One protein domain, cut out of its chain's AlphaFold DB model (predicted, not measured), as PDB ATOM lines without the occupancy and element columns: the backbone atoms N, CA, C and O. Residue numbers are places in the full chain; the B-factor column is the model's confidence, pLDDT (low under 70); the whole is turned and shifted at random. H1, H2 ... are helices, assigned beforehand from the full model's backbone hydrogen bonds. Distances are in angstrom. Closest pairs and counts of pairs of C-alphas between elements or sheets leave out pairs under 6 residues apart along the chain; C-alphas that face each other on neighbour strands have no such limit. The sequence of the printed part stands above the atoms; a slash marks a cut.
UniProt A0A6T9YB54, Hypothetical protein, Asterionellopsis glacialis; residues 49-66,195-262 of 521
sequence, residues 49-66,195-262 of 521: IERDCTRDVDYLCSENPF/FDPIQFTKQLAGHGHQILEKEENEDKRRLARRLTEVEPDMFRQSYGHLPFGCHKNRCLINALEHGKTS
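AT A GLANCE: This is residues 49 to 66 and 195 to 262 of the 521 residues of the protein "Hypothetical protein" of Asterionellopsis glacialis (UniProt A0A6T9YB54). Two helix pairs sit side by side: a helical hairpin of long H2 and shorter H3, and H1 with H4, steeply tilted to each other. A long loop, residues 228 to 245, joins H3 to H4. The printed part has 86 residues with four named helices, H1 to H4 in chain order, and no named strand: all helix. It is compact, with radius of gyration of the C-alphas 12.9 A, spanning 31 by 30 by 24 A.

IN THESE COORDINATES: Find C-alpha 197 at (11.171, -44.195, 2.157); from there H2 runs 25.5 A to residue 214. H3 is residues 218 to 227, 14.3 A. H1, residues 49 to 60, and H4, residues 246 to 257, each measure 16.5 A; H4 ends at C-alpha 257, (29.875, -36.359, 11.395).

HOW THE PARTS SIT: H2, with residues 204 to 212 alone, touches H3, opposite ways at a shallow tilt of 26 degrees; their closest C-alphas, Gly 208 and Ala 224, are 4.2 A apart. H1 and H3 are close but not clearly touching, the closest C-alphas, Asp 56 and Leu 223, at 6.9 A. H1 touches H4 at a steep tilt of 62 degrees, closest at C-alphas 57 and 252, 6.4 A. H2 and H4 are apart. In H1, H2, H3 and H4 every O i to N i+4 pair is within hydrogen-bond range.

THE WHOLE: Residues 67 to 194 are not printed; C-alphas 66 and 195 are 19.6 A apart across the cut. The link from H3 to H4 is long. Look for pLDDT under 70 at residues 63 to 66, 235 to 241 and 243.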
ATOM      1  N   ILE A  49      19.093 -23.154  19.955       71.56
ATOM      2  CA  ILE A  49      18.812 -24.069  18.841       71.56
ATOM      3  C   ILE A  49      19.761 -25.279  18.845       71.56
ATOM      4  O   ILE A  49      19.318 -26.408  18.643       71.56
ATOM      5  N   GLU A  50      21.058 -25.076  19.099       74.44
ATOM      6  CA  GLU A  50      22.019 -26.185  19.210       74.44
ATOM      7  C   GLU A  50      21.731 -27.074  20.420       74.44
ATOM      8  O   GLU A  50      21.867 -28.295  20.324       74.44
ATOM      9  N   ARG A  51      21.305 -26.492  21.548       79.81
ATOM     10  CA  ARG A  51      20.940 -27.273  22.741       79.81
ATOM     11  C   ARG A  51      19.707 -28.131  22.501       79.81
ATOM     12  O   ARG A  51      19.741 -29.317  22.822       79.81
ATOM     13  N   ASP A  52      18.664 -27.548  21.911       77.75
ATOM     14  CA  ASP A  52      17.455 -28.283  21.535       77.75
ATOM     15  C   ASP A  52      17.802 -29.444  20.603       77.75
ATOM     16  O   ASP A  52      17.398 -30.577  20.843       77.75
ATOM     17  N   CYS A  53      18.635 -29.189  19.594       77.25
ATOM     18  CA  CYS A  53      18.991 -30.225  18.644       77.25
ATOM     19  C   CYS A  53      19.867 -31.339  19.240       77.25
ATOM     20  O   CYS A  53      19.656 -32.510  18.937       77.25
ATOM     21  N   THR A  54      20.835 -31.004  20.099       80.88
ATOM     22  CA  THR A  54      21.678 -32.025  20.745       80.88
ATOM     23  C   THR A  54      20.812 -32.964  21.590       80.88
ATOM     24  O   THR A  54      20.968 -34.177  21.503       80.88
ATOM     25  N   ARG A  55      19.818 -32.415  22.307       82.50
ATOM     26  CA  ARG A  55      18.857 -33.202  23.091       82.50
ATOM     27  C   ARG A  55      18.014 -34.139  22.213       82.50
ATOM     28  O   ARG A  55      17.796 -35.286  22.592       82.50
ATOM     29  N   ASP A  56      17.563 -33.680  21.045       78.62
ATOM     30  CA  ASP A  56      16.795 -34.522  20.118       78.62
ATOM     31  C   ASP A  56      17.642 -35.656  19.521       78.62
ATOM     32  O   ASP A  56      17.159 -36.782  19.390       78.62
ATOM     33  N   VAL A  57      18.901 -35.370  19.168       80.75
ATOM     34  CA  VAL A  57      19.849 -36.369  18.650       80.75
ATOM     35  C   VAL A  57      20.127 -37.435  19.704       80.75
ATOM     36  O   VAL A  57      20.048 -38.624  19.395       80.75
ATOM     37  N   ASP A  58      20.422 -37.019  20.935       81.31
ATOM     38  CA  ASP A  58      20.716 -37.934  22.040       81.31
ATOM     39  C   ASP A  58      19.530 -38.863  22.305       81.31
ATOM     40  O   ASP A  58      19.708 -40.059  22.537       81.31
ATOM     41  N   TYR A  59      18.304 -38.344  22.195       79.62
ATOM     42  CA  TYR A  59      17.105 -39.157  22.339       79.62
ATOM     43  C   TYR A  59      16.933 -40.142  21.172       79.62
ATOM     44  O   TYR A  59      16.813 -41.347  21.402       79.62
ATOM     45  N   LEU A  60      16.958 -39.650  19.927       76.12
ATOM     46  CA  LEU A  60      16.766 -40.455  18.710       76.12
ATOM     47  C   LEU A  60      17.825 -41.549  18.547       76.12
ATOM     48  O   LEU A  60      17.523 -42.628  18.038       76.12
ATOM     49  N   CYS A  61      19.057 -41.266  18.962       80.38
ATOM     50  CA  CYS A  61      20.201 -42.143  18.775       80.38
ATOM     51  C   CYS A  61      20.683 -42.822  20.063       80.38
ATOM     52  O   CYS A  61      21.756 -43.428  20.030       80.38
ATOM     53  N   SER A  62      19.938 -42.767  21.170       80.12
ATOM     54  CA  SER A  62      20.264 -43.538  22.382       80.12
ATOM     55  C   SER A  62      20.329 -45.050  22.089       80.12
ATOM     56  O   SER A  62      19.797 -45.520  21.088       80.12
ATOM     57  N   GLU A  63      21.021 -45.850  22.910       67.62
ATOM     58  CA  GLU A  63      21.250 -47.284  22.619       67.62
ATOM     59  C   GLU A  63      19.971 -48.145  22.602       67.62
ATOM     60  O   GLU A  63      19.999 -49.270  22.101       67.62
ATOM     61  N   ASN A  64      18.849 -47.615  23.100       61.09
ATOM     62  CA  ASN A  64      17.540 -48.271  23.116       61.09
ATOM     63  C   ASN A  64      16.393 -47.235  23.105       61.09
ATOM     64  O   ASN A  64      15.632 -47.154  24.069       61.09
ATOM     65  N   PRO A  65      16.207 -46.439  22.037       52.75
ATOM     66  CA  PRO A  65      15.136 -45.443  22.018       52.75
ATOM     67  C   PRO A  65      13.769 -46.104  21.824       52.75
ATOM     68  O   PRO A  65      12.745 -45.557  22.220       52.75
ATOM     69  N   PHE A  66      13.764 -47.276  21.180       53.91
ATOM     70  CA  PHE A  66      12.566 -47.853  20.593       53.91
ATOM     71  C   PHE A  66      12.069 -49.107  21.300       53.91
ATOM     72  O   PHE A  66      10.897 -49.401  21.136       53.91
ATOM     73  N   PHE A 195      14.567 -50.411   0.147       75.69
ATOM     74  CA  PHE A 195      14.143 -49.432   1.138       75.69
ATOM     75  C   PHE A 195      13.061 -48.538   0.522       75.69
ATOM     76  O   PHE A 195      13.348 -47.761  -0.391       75.69
ATOM     77  N   ASP A 196      11.825 -48.649   1.013       79.88
ATOM     78  CA  ASP A 196      10.745 -47.732   0.659       79.88
ATOM     79  C   ASP A 196      10.712 -46.561   1.662       79.88
ATOM     80  O   ASP A 196      10.256 -46.725   2.800       79.88
ATOM     81  N   PRO A 197      11.173 -45.356   1.275       73.19
ATOM     82  CA  PRO A 197      11.171 -44.195   2.157       73.19
ATOM     83  C   PRO A 197       9.763 -43.768   2.576       73.19
ATOM     84  O   PRO A 197       9.625 -43.166   3.641       73.19
ATOM     85  N   ILE A 198       8.720 -44.086   1.797       80.25
ATOM     86  CA  ILE A 198       7.326 -43.799   2.167       80.25
ATOM     87  C   ILE A 198       6.903 -44.731   3.299       80.25
ATOM     88  O   ILE A 198       6.322 -44.292   4.291       80.25
ATOM     89  N   GLN A 199       7.219 -46.019   3.189       83.69
ATOM     90  CA  GLN A 199       6.915 -46.974   4.248       83.69
ATOM     91  C   GLN A 199       7.704 -46.650   5.524       83.69
ATOM     92  O   GLN A 199       7.135 -46.655   6.616       83.69
ATOM     93  N   PHE A 200       8.980 -46.278   5.389       81.50
ATOM     94  CA  PHE A 200       9.815 -45.847   6.511       81.50
ATOM     95  C   PHE A 200       9.269 -44.588   7.200       81.50
ATOM     96  O   PHE A 200       9.180 -44.543   8.425       81.50
ATOM     97  N   THR A 201       8.847 -43.574   6.439       80.12
ATOM     98  CA  THR A 201       8.246 -42.354   7.010       80.12
ATOM     99  C   THR A 201       6.888 -42.620   7.645       80.12
ATOM    100  O   THR A 201       6.629 -42.100   8.727       80.12
ATOM    101  N   LYS A 202       6.058 -43.500   7.065       84.69
ATOM    102  CA  LYS A 202       4.817 -43.976   7.700       84.69
ATOM    103  C   LYS A 202       5.085 -44.696   9.020       84.69
ATOM    104  O   LYS A 202       4.367 -44.461   9.987       84.69
ATOM    105  N   GLN A 203       6.122 -45.531   9.089       84.75
ATOM    106  CA  GLN A 203       6.534 -46.181  10.337       84.75
ATOM    107  C   GLN A 203       7.028 -45.159  11.368       84.75
ATOM    108  O   GLN A 203       6.651 -45.249  12.535       84.75
ATOM    109  N   LEU A 204       7.808 -44.157  10.947       81.94
ATOM    110  CA  LEU A 204       8.276 -43.074  11.817       81.94
ATOM    111  C   LEU A 204       7.114 -42.245  12.383       81.94
ATOM    112  O   LEU A 204       7.062 -42.002  13.588       81.94
ATOM    113  N   ALA A 205       6.179 -41.843  11.520       85.38
ATOM    114  CA  ALA A 205       4.994 -41.083  11.898       85.38
ATOM    115  C   ALA A 205       4.079 -41.915  12.807       85.38
ATOM    116  O   ALA A 205       3.670 -41.448  13.868       85.38
ATOM    117  N   GLY A 206       3.833 -43.182  12.457       86.81
ATOM    118  CA  GLY A 206       3.067 -44.119  13.279       86.81
ATOM    119  C   GLY A 206       3.686 -44.330  14.662       86.81
ATOM    120  O   GLY A 206       2.978 -44.323  15.666       86.81
ATOM    121  N   HIS A 207       5.013 -44.432  14.741       85.50
ATOM    122  CA  HIS A 207       5.721 -44.494  16.017       85.50
ATOM    123  C   HIS A 207       5.593 -43.185  16.814       85.50
ATOM    124  O   HIS A 207       5.379 -43.213  18.025       85.50
ATOM    125  N   GLY A 208       5.669 -42.033  16.143       86.62
ATOM    126  CA  GLY A 208       5.383 -40.736  16.753       86.62
ATOM    127  C   GLY A 208       3.981 -40.688  17.371       86.62
ATOM    128  O   GLY A 208       3.839 -40.316  18.532       86.62
ATOM    129  N   HIS A 209       2.951 -41.155  16.662       91.56
ATOM    130  CA  HIS A 209       1.596 -41.245  17.217       91.56
ATOM    131  C   HIS A 209       1.521 -42.162  18.448       91.56
ATOM    132  O   HIS A 209       0.944 -41.767  19.460       91.56
ATOM    133  N   GLN A 210       2.185 -43.322  18.424       91.25
ATOM    134  CA  GLN A 210       2.216 -44.227  19.581       91.25
ATOM    135  C   GLN A 210       2.864 -43.596  20.825       91.25
ATOM    136  O   GLN A 210       2.377 -43.811  21.934       91.25
ATOM    137  N   ILE A 211       3.935 -42.807  20.664       89.38
ATOM    138  CA  ILE A 211       4.553 -42.083  21.789       89.38
ATOM    139  C   ILE A 211       3.599 -41.003  22.325       89.38
ATOM    140  O   ILE A 211       3.496 -40.826  23.538       89.38
ATOM    141  N   LEU A 212       2.895 -40.280  21.443       92.62
ATOM    142  CA  LEU A 212       1.956 -39.227  21.855       92.62
ATOM    143  C   LEU A 212       0.809 -39.758  22.723       92.62
ATOM    144  O   LEU A 212       0.363 -39.041  23.629       92.62
ATOM    145  N   GLU A 213       0.362 -40.984  22.445       94.06
ATOM    146  CA  GLU A 213      -0.701 -41.677  23.178       94.06
ATOM    147  C   GLU A 213      -0.224 -42.280  24.502       94.06
ATOM    148  O   GLU A 213      -0.930 -42.183  25.502       94.06
ATOM    149  N   LYS A 214       0.957 -42.912  24.522       92.25
ATOM    150  CA  LYS A 214       1.393 -43.733  25.663       92.25
ATOM    151  C   LYS A 214       2.195 -42.986  26.720       92.25
ATOM    152  O   LYS A 214       2.306 -43.488  27.834       92.25
ATOM    153  N   GLU A 215       2.801 -41.849  26.386       92.12
ATOM    154  CA  GLU A 215       3.888 -41.313  27.200       92.12
ATOM    155  C   GLU A 215       3.639 -39.891  27.716       92.12
ATOM    156  O   GLU A 215       3.351 -38.968  26.955       92.12
ATOM    157  N   GLU A 216       3.770 -39.709  29.035       91.31
ATOM    158  CA  GLU A 216       3.520 -38.425  29.712       91.31
ATOM    159  C   GLU A 216       4.733 -37.485  29.706       91.31
ATOM    160  O   GLU A 216       4.582 -36.281  29.905       91.31
ATOM    161  N   ASN A 217       5.937 -38.003  29.442       91.38
ATOM    162  CA  ASN A 217       7.152 -37.196  29.447       91.38
ATOM    163  C   ASN A 217       7.121 -36.150  28.316       91.38
ATOM    164  O   ASN A 217       7.036 -36.482  27.130       91.38
ATOM    165  N   GLU A 218       7.221 -34.877  28.692       87.44
ATOM    166  CA  GLU A 218       7.075 -33.740  27.787       87.44
ATOM    167  C   GLU A 218       8.165 -33.685  26.705       87.44
ATOM    168  O   GLU A 218       7.860 -33.368  25.553       87.44
ATOM    169  N   ASP A 219       9.399 -34.096  27.017       81.62
ATOM    170  CA  ASP A 219      10.485 -34.185  26.031       81.62
ATOM    171  C   ASP A 219      10.176 -35.260  24.969       81.62
ATOM    172  O   ASP A 219      10.343 -35.030  23.767       81.62
ATOM    173  N   LYS A 220       9.630 -36.411  25.391       82.44
ATOM    174  CA  LYS A 220       9.233 -37.504  24.487       82.44
ATOM    175  C   LYS A 220       8.068 -37.097  23.591       82.44
ATOM    176  O   LYS A 220       8.105 -37.322  22.381       82.44
ATOM    177  N   ARG A 221       7.064 -36.423  24.159       87.06
ATOM    178  CA  ARG A 221       5.935 -35.873  23.395       87.06
ATOM    179  C   ARG A 221       6.388 -34.792  22.418       87.06
ATOM    180  O   ARG A 221       5.890 -34.756  21.296       87.06
ATOM    181  N   ARG A 222       7.349 -33.939  22.794       84.25
ATOM    182  CA  ARG A 222       7.921 -32.918  21.898       84.25
ATOM    183  C   ARG A 222       8.596 -33.562  20.689       84.25
ATOM    184  O   ARG A 222       8.387 -33.085  19.576       84.25
ATOM    185  N   LEU A 223       9.350 -34.645  20.880       81.00
ATOM    186  CA  LEU A 223       9.936 -35.394  19.768       81.00
ATOM    187  C   LEU A 223       8.865 -36.071  18.905       81.00
ATOM    188  O   LEU A 223       8.918 -36.006  17.680       81.00
ATOM    189  N   ALA A 224       7.869 -36.680  19.535       86.12
ATOM    190  CA  ALA A 224       6.800 -37.388  18.848       86.12
ATOM    191  C   ALA A 224       5.938 -36.472  17.957       86.12
ATOM    192  O   ALA A 224       5.603 -36.845  16.831       86.12
ATOM    193  N   ARG A 225       5.673 -35.229  18.396       87.19
ATOM    194  CA  ARG A 225       5.050 -34.189  17.549       87.19
ATOM    195  C   ARG A 225       5.894 -33.861  16.319       87.19
ATOM    196  O   ARG A 225       5.349 -33.595  15.264       87.19
ATOM    197  N   ARG A 226       7.223 -33.899  16.436       79.56
ATOM    198  CA  ARG A 226       8.132 -33.620  15.309       79.56
ATOM    199  C   ARG A 226       8.217 -34.785  14.331       79.56
ATOM    200  O   ARG A 226       8.330 -34.558  13.136       79.56
ATOM    201  N   LEU A 227       8.149 -36.022  14.824       81.94
ATOM    202  CA  LEU A 227       8.087 -37.221  13.978       81.94
ATOM    203  C   LEU A 227       6.794 -37.289  13.151       81.94
ATOM    204  O   LEU A 227       6.777 -37.936  12.110       81.94
ATOM    205  N   THR A 228       5.737 -36.615  13.610       86.94
ATOM    206  CA  THR A 228       4.419 -36.543  12.958       86.94
ATOM    207  C   THR A 228       4.190 -35.238  12.188       86.94
ATOM    208  O   THR A 228       3.177 -35.105  11.514       86.94
ATOM    209  N   GLU A 229       5.130 -34.287  12.243       83.19
ATOM    210  CA  GLU A 229       5.011 -32.960  11.611       83.19
ATOM    211  C   GLU A 229       5.096 -33.024  10.077       83.19
ATOM    212  O   GLU A 229       4.579 -32.149   9.387       83.19
ATOM    213  N   VAL A 230       5.735 -34.062   9.529       75.50
ATOM    214  CA  VAL A 230       5.843 -34.267   8.082       75.50
ATOM    215  C   VAL A 230       4.924 -35.398   7.663       75.50
ATOM    216  O   VAL A 230       5.183 -36.566   7.954       75.50
ATOM    217  N   GLU A 231       3.867 -35.044   6.936       78.44
ATOM    218  CA  GLU A 231       3.009 -36.031   6.292       78.44
ATOM    219  C   GLU A 231       3.811 -36.860   5.271       78.44
ATOM    220  O   GLU A 231       4.646 -36.308   4.540       78.44
ATOM    221  N   PRO A 232       3.547 -38.176   5.166       73.44
ATOM    222  CA  PRO A 232       4.232 -39.056   4.216       73.44
ATOM    223  C   PRO A 232       4.156 -38.554   2.767       73.44
ATOM    224  O   PRO A 232       5.078 -38.765   1.978       73.44
ATOM    225  N   ASP A 233       3.079 -37.852   2.419       74.88
ATOM    226  CA  ASP A 233       2.834 -37.367   1.063       74.88
ATOM    227  C   ASP A 233       3.667 -36.120   0.728       74.88
ATOM    228  O   ASP A 233       4.141 -35.969  -0.403       74.88
ATOM    229  N   MET A 234       3.973 -35.282   1.727       71.25
ATOM    230  CA  MET A 234       4.872 -34.128   1.575       71.25
ATOM    231  C   MET A 234       6.322 -34.551   1.298       71.25
ATOM    232  O   MET A 234       7.108 -33.805   0.704       71.25
ATOM    233  N   PHE A 235       6.672 -35.791   1.643       68.06
ATOM    234  CA  PHE A 235       7.984 -36.364   1.370       68.06
ATOM    235  C   PHE A 235       8.278 -36.527  -0.126       68.06
ATOM    236  O   PHE A 235       9.435 -36.488  -0.540       68.06
ATOM    237  N   ARG A 236       7.242 -36.642  -0.971       67.00
ATOM    238  CA  ARG A 236       7.419 -36.687  -2.432       67.00
ATOM    239  C   ARG A 236       7.888 -35.357  -3.023       67.00
ATOM    240  O   ARG A 236       8.437 -35.366  -4.129       67.00
ATOM    241  N   GLN A 237       7.650 -34.241  -2.341       66.69
ATOM    242  CA  GLN A 237       7.972 -32.896  -2.831       66.69
ATOM    243  C   GLN A 237       9.210 -32.304  -2.152       66.69
ATOM    244  O   GLN A 237       9.974 -31.589  -2.797       66.69
ATOM    245  N   SER A 238       9.445 -32.632  -0.880       63.44
ATOM    246  CA  SER A 238      10.646 -32.212  -0.160       63.44
ATOM    247  C   SER A 238      11.880 -32.923  -0.724       63.44
ATOM    248  O   SER A 238      11.957 -34.148  -0.727       63.44
ATOM    249  N   TYR A 239      12.836 -32.149  -1.238       61.84
ATOM    250  CA  TYR A 239      14.032 -32.565  -1.982       61.84
ATOM    251  C   TYR A 239      15.024 -33.419  -1.160       61.84
ATOM    252  O   TYR A 239      16.142 -32.991  -0.886       61.84
ATOM    253  N   GLY A 240      14.619 -34.637  -0.784       64.50
ATOM    254  CA  GLY A 240      15.392 -35.657  -0.057       64.50
ATOM    255  C   GLY A 240      16.164 -35.127   1.142       64.50
ATOM    256  O   GLY A 240      17.356 -35.360   1.353       64.50
ATOM    257  N   HIS A 241      15.405 -34.417   1.953       69.88
ATOM    258  CA  HIS A 241      15.740 -34.073   3.308       69.88
ATOM    259  C   HIS A 241      14.936 -34.989   4.233       69.88
ATOM    260  O   HIS A 241      13.769 -35.264   3.974       69.88
ATOM    261  N   LEU A 242      15.558 -35.458   5.318       73.19
ATOM    262  CA  LEU A 242      14.869 -36.168   6.401       73.19
ATOM    263  C   LEU A 242      13.680 -35.320   6.931       73.19
ATOM    264  O   LEU A 242      13.722 -34.087   6.806       73.19
ATOM    265  N   PRO A 243      12.646 -35.922   7.557       69.75
ATOM    266  CA  PRO A 243      11.424 -35.218   7.988       69.75
ATOM    267  C   PRO A 243      11.641 -34.137   9.058       69.75
ATOM    268  O   PRO A 243      10.687 -33.566   9.564       69.75
ATOM    269  N   PHE A 244      12.874 -33.832   9.458       72.31
ATOM    270  CA  PHE A 244      13.130 -32.921  10.570       72.31
ATOM    271  C   PHE A 244      13.226 -31.445  10.133       72.31
ATOM    272  O   PHE A 244      13.346 -30.554  10.975       72.31
ATOM    273  N   GLY A 245      13.141 -31.153   8.829       71.81
ATOM    274  CA  GLY A 245      13.290 -29.804   8.269       71.81
ATOM    275  C   GLY A 245      14.754 -29.355   8.137       71.81
ATOM    276  O   GLY A 245      15.665 -29.951   8.716       71.81
ATOM    277  N   CYS A 246      15.012 -28.291   7.363       73.19
ATOM    278  CA  CYS A 246      16.370 -27.913   6.927       73.19
ATOM    279  C   CYS A 246      17.368 -27.677   8.076       73.19
ATOM    280  O   CYS A 246      18.483 -28.200   8.045       73.19
ATOM    281  N   HIS A 247      16.983 -26.923   9.113       76.19
ATOM    282  CA  HIS A 247      17.882 -26.624  10.235       76.19
ATOM    283  C   HIS A 247      18.195 -27.852  11.099       76.19
ATOM    284  O   HIS A 247      19.343 -28.036  11.507       76.19
ATOM    285  N   LYS A 248      17.200 -28.708  11.359       75.50
ATOM    286  CA  LYS A 248      17.376 -29.880  12.229       75.50
ATOM    287  C   LYS A 248      18.122 -30.996  11.500       75.50
ATOM    288  O   LYS A 248      19.002 -31.611  12.091       75.50
ATOM    289  N   ASN A 249      17.885 -31.173  10.198       80.75
ATOM    290  CA  ASN A 249      18.670 -32.091   9.369       80.75
ATOM    291  C   ASN A 249      20.149 -31.727   9.359       80.75
ATOM    292  O   ASN A 249      20.995 -32.602   9.511       80.75
ATOM    293  N   ARG A 250      20.469 -30.432   9.245       83.62
ATOM    294  CA  ARG A 250      21.856 -29.967   9.305       83.62
ATOM    295  C   ARG A 250      22.516 -30.343  10.627       83.62
ATOM    296  O   ARG A 250      23.670 -30.749  10.641       83.62
ATOM    297  N   CYS A 251      21.786 -30.232  11.727       85.62
ATOM    298  CA  CYS A 251      22.314 -30.575  13.035       85.62
ATOM    299  C   CYS A 251      22.425 -32.095  13.266       85.62
ATOM    300  O   CYS A 251      23.437 -32.541  13.803       85.62
ATOM    301  N   LEU A 252      21.467 -32.899  12.792       84.38
ATOM    302  CA  LEU A 252      21.547 -34.363  12.831       84.38
ATOM    303  C   LEU A 252      22.754 -34.880  12.027       84.38
ATOM    304  O   LEU A 252      23.497 -35.734  12.503       84.38
ATOM    305  N   ILE A 253      22.992 -34.310  10.840       87.62
ATOM    306  CA  ILE A 253      24.177 -34.603  10.019       87.62
ATOM    307  C   ILE A 253      25.452 -34.172  10.742       87.62
ATOM    308  O   ILE A 253      26.398 -34.946  10.824       87.62
ATOM    309  N   ASN A 254      25.465 -32.980  11.338       89.81
ATOM    310  CA  ASN A 254      26.619 -32.503  12.091       89.81
ATOM    311  C   ASN A 254      26.941 -33.432  13.278       89.81
ATOM    312  O   ASN A 254      28.099 -33.751  13.534       89.81
ATOM    313  N   ALA A 255      25.924 -33.922  13.990       88.12
ATOM    314  CA  ALA A 255      26.112 -34.869  15.083       88.12
ATOM    315  C   ALA A 255      26.608 -36.244  14.598       88.12
ATOM    316  O   ALA A 255      27.456 -36.848  15.261       88.12
ATOM    317  N   LEU A 256      26.130 -36.702  13.437       90.25
ATOM    318  CA  LEU A 256      26.605 -37.911  12.761       90.25
ATOM    319  C   LEU A 256      28.084 -37.792  12.353       90.25
ATOM    320  O   LEU A 256      28.859 -38.722  12.571       90.25
ATOM    321  N   GLU A 257      28.488 -36.648  11.793       91.88
ATOM    322  CA  GLU A 257      29.875 -36.359  11.395       91.88
ATOM    323  C   GLU A 257      30.822 -36.293  12.598       91.88
ATOM    324  O   GLU A 257      31.946 -36.787  12.531       91.88
ATOM    325  N   HIS A 258      30.353 -35.749  13.723       92.38
ATOM    326  CA  HIS A 258      31.127 -35.650  14.965       92.38
ATOM    327  C   HIS A 258      31.099 -36.931  15.818       92.38
ATOM    328  O   HIS A 258      31.608 -36.917  16.938       92.38
ATOM    329  N   GLY A 259      30.483 -38.021  15.341       90.50
ATOM    330  CA  GLY A 259      30.427 -39.294  16.068       90.50
ATOM    331  C   GLY A 259      29.636 -39.240  17.379       90.50
ATOM    332  O   GLY A 259      29.867 -40.059  18.263       90.50
ATOM    333  N   LYS A 260      28.710 -38.281  17.526       89.88
ATOM    334  CA  LYS A 260      27.858 -38.144  18.723       89.88
ATOM    335  C   LYS A 260      26.650 -39.083  18.716       89.88
ATOM    336  O   LYS A 260      25.953 -39.204  19.712       89.88
ATOM    337  N   THR A 261      26.382 -39.731  17.590       87.69
ATOM    338  CA  THR A 261      25.285 -40.689  17.424       87.69
ATOM    339  C   THR A 261      25.755 -42.108  17.728       87.69
ATOM    340  O   THR A 261      26.866 -42.471  17.336       87.69
ATOM    341  N   SER A 262      24.901 -42.950  18.321       89.31
ATOM    342  CA  SER A 262      25.217 -44.379  18.467       89.31
ATOM    343  C   SER A 262      25.538 -45.035  17.114       89.31
ATOM    344  O   SER A 262      24.989 -44.631  16.081       89.31
TER     345      SER A 262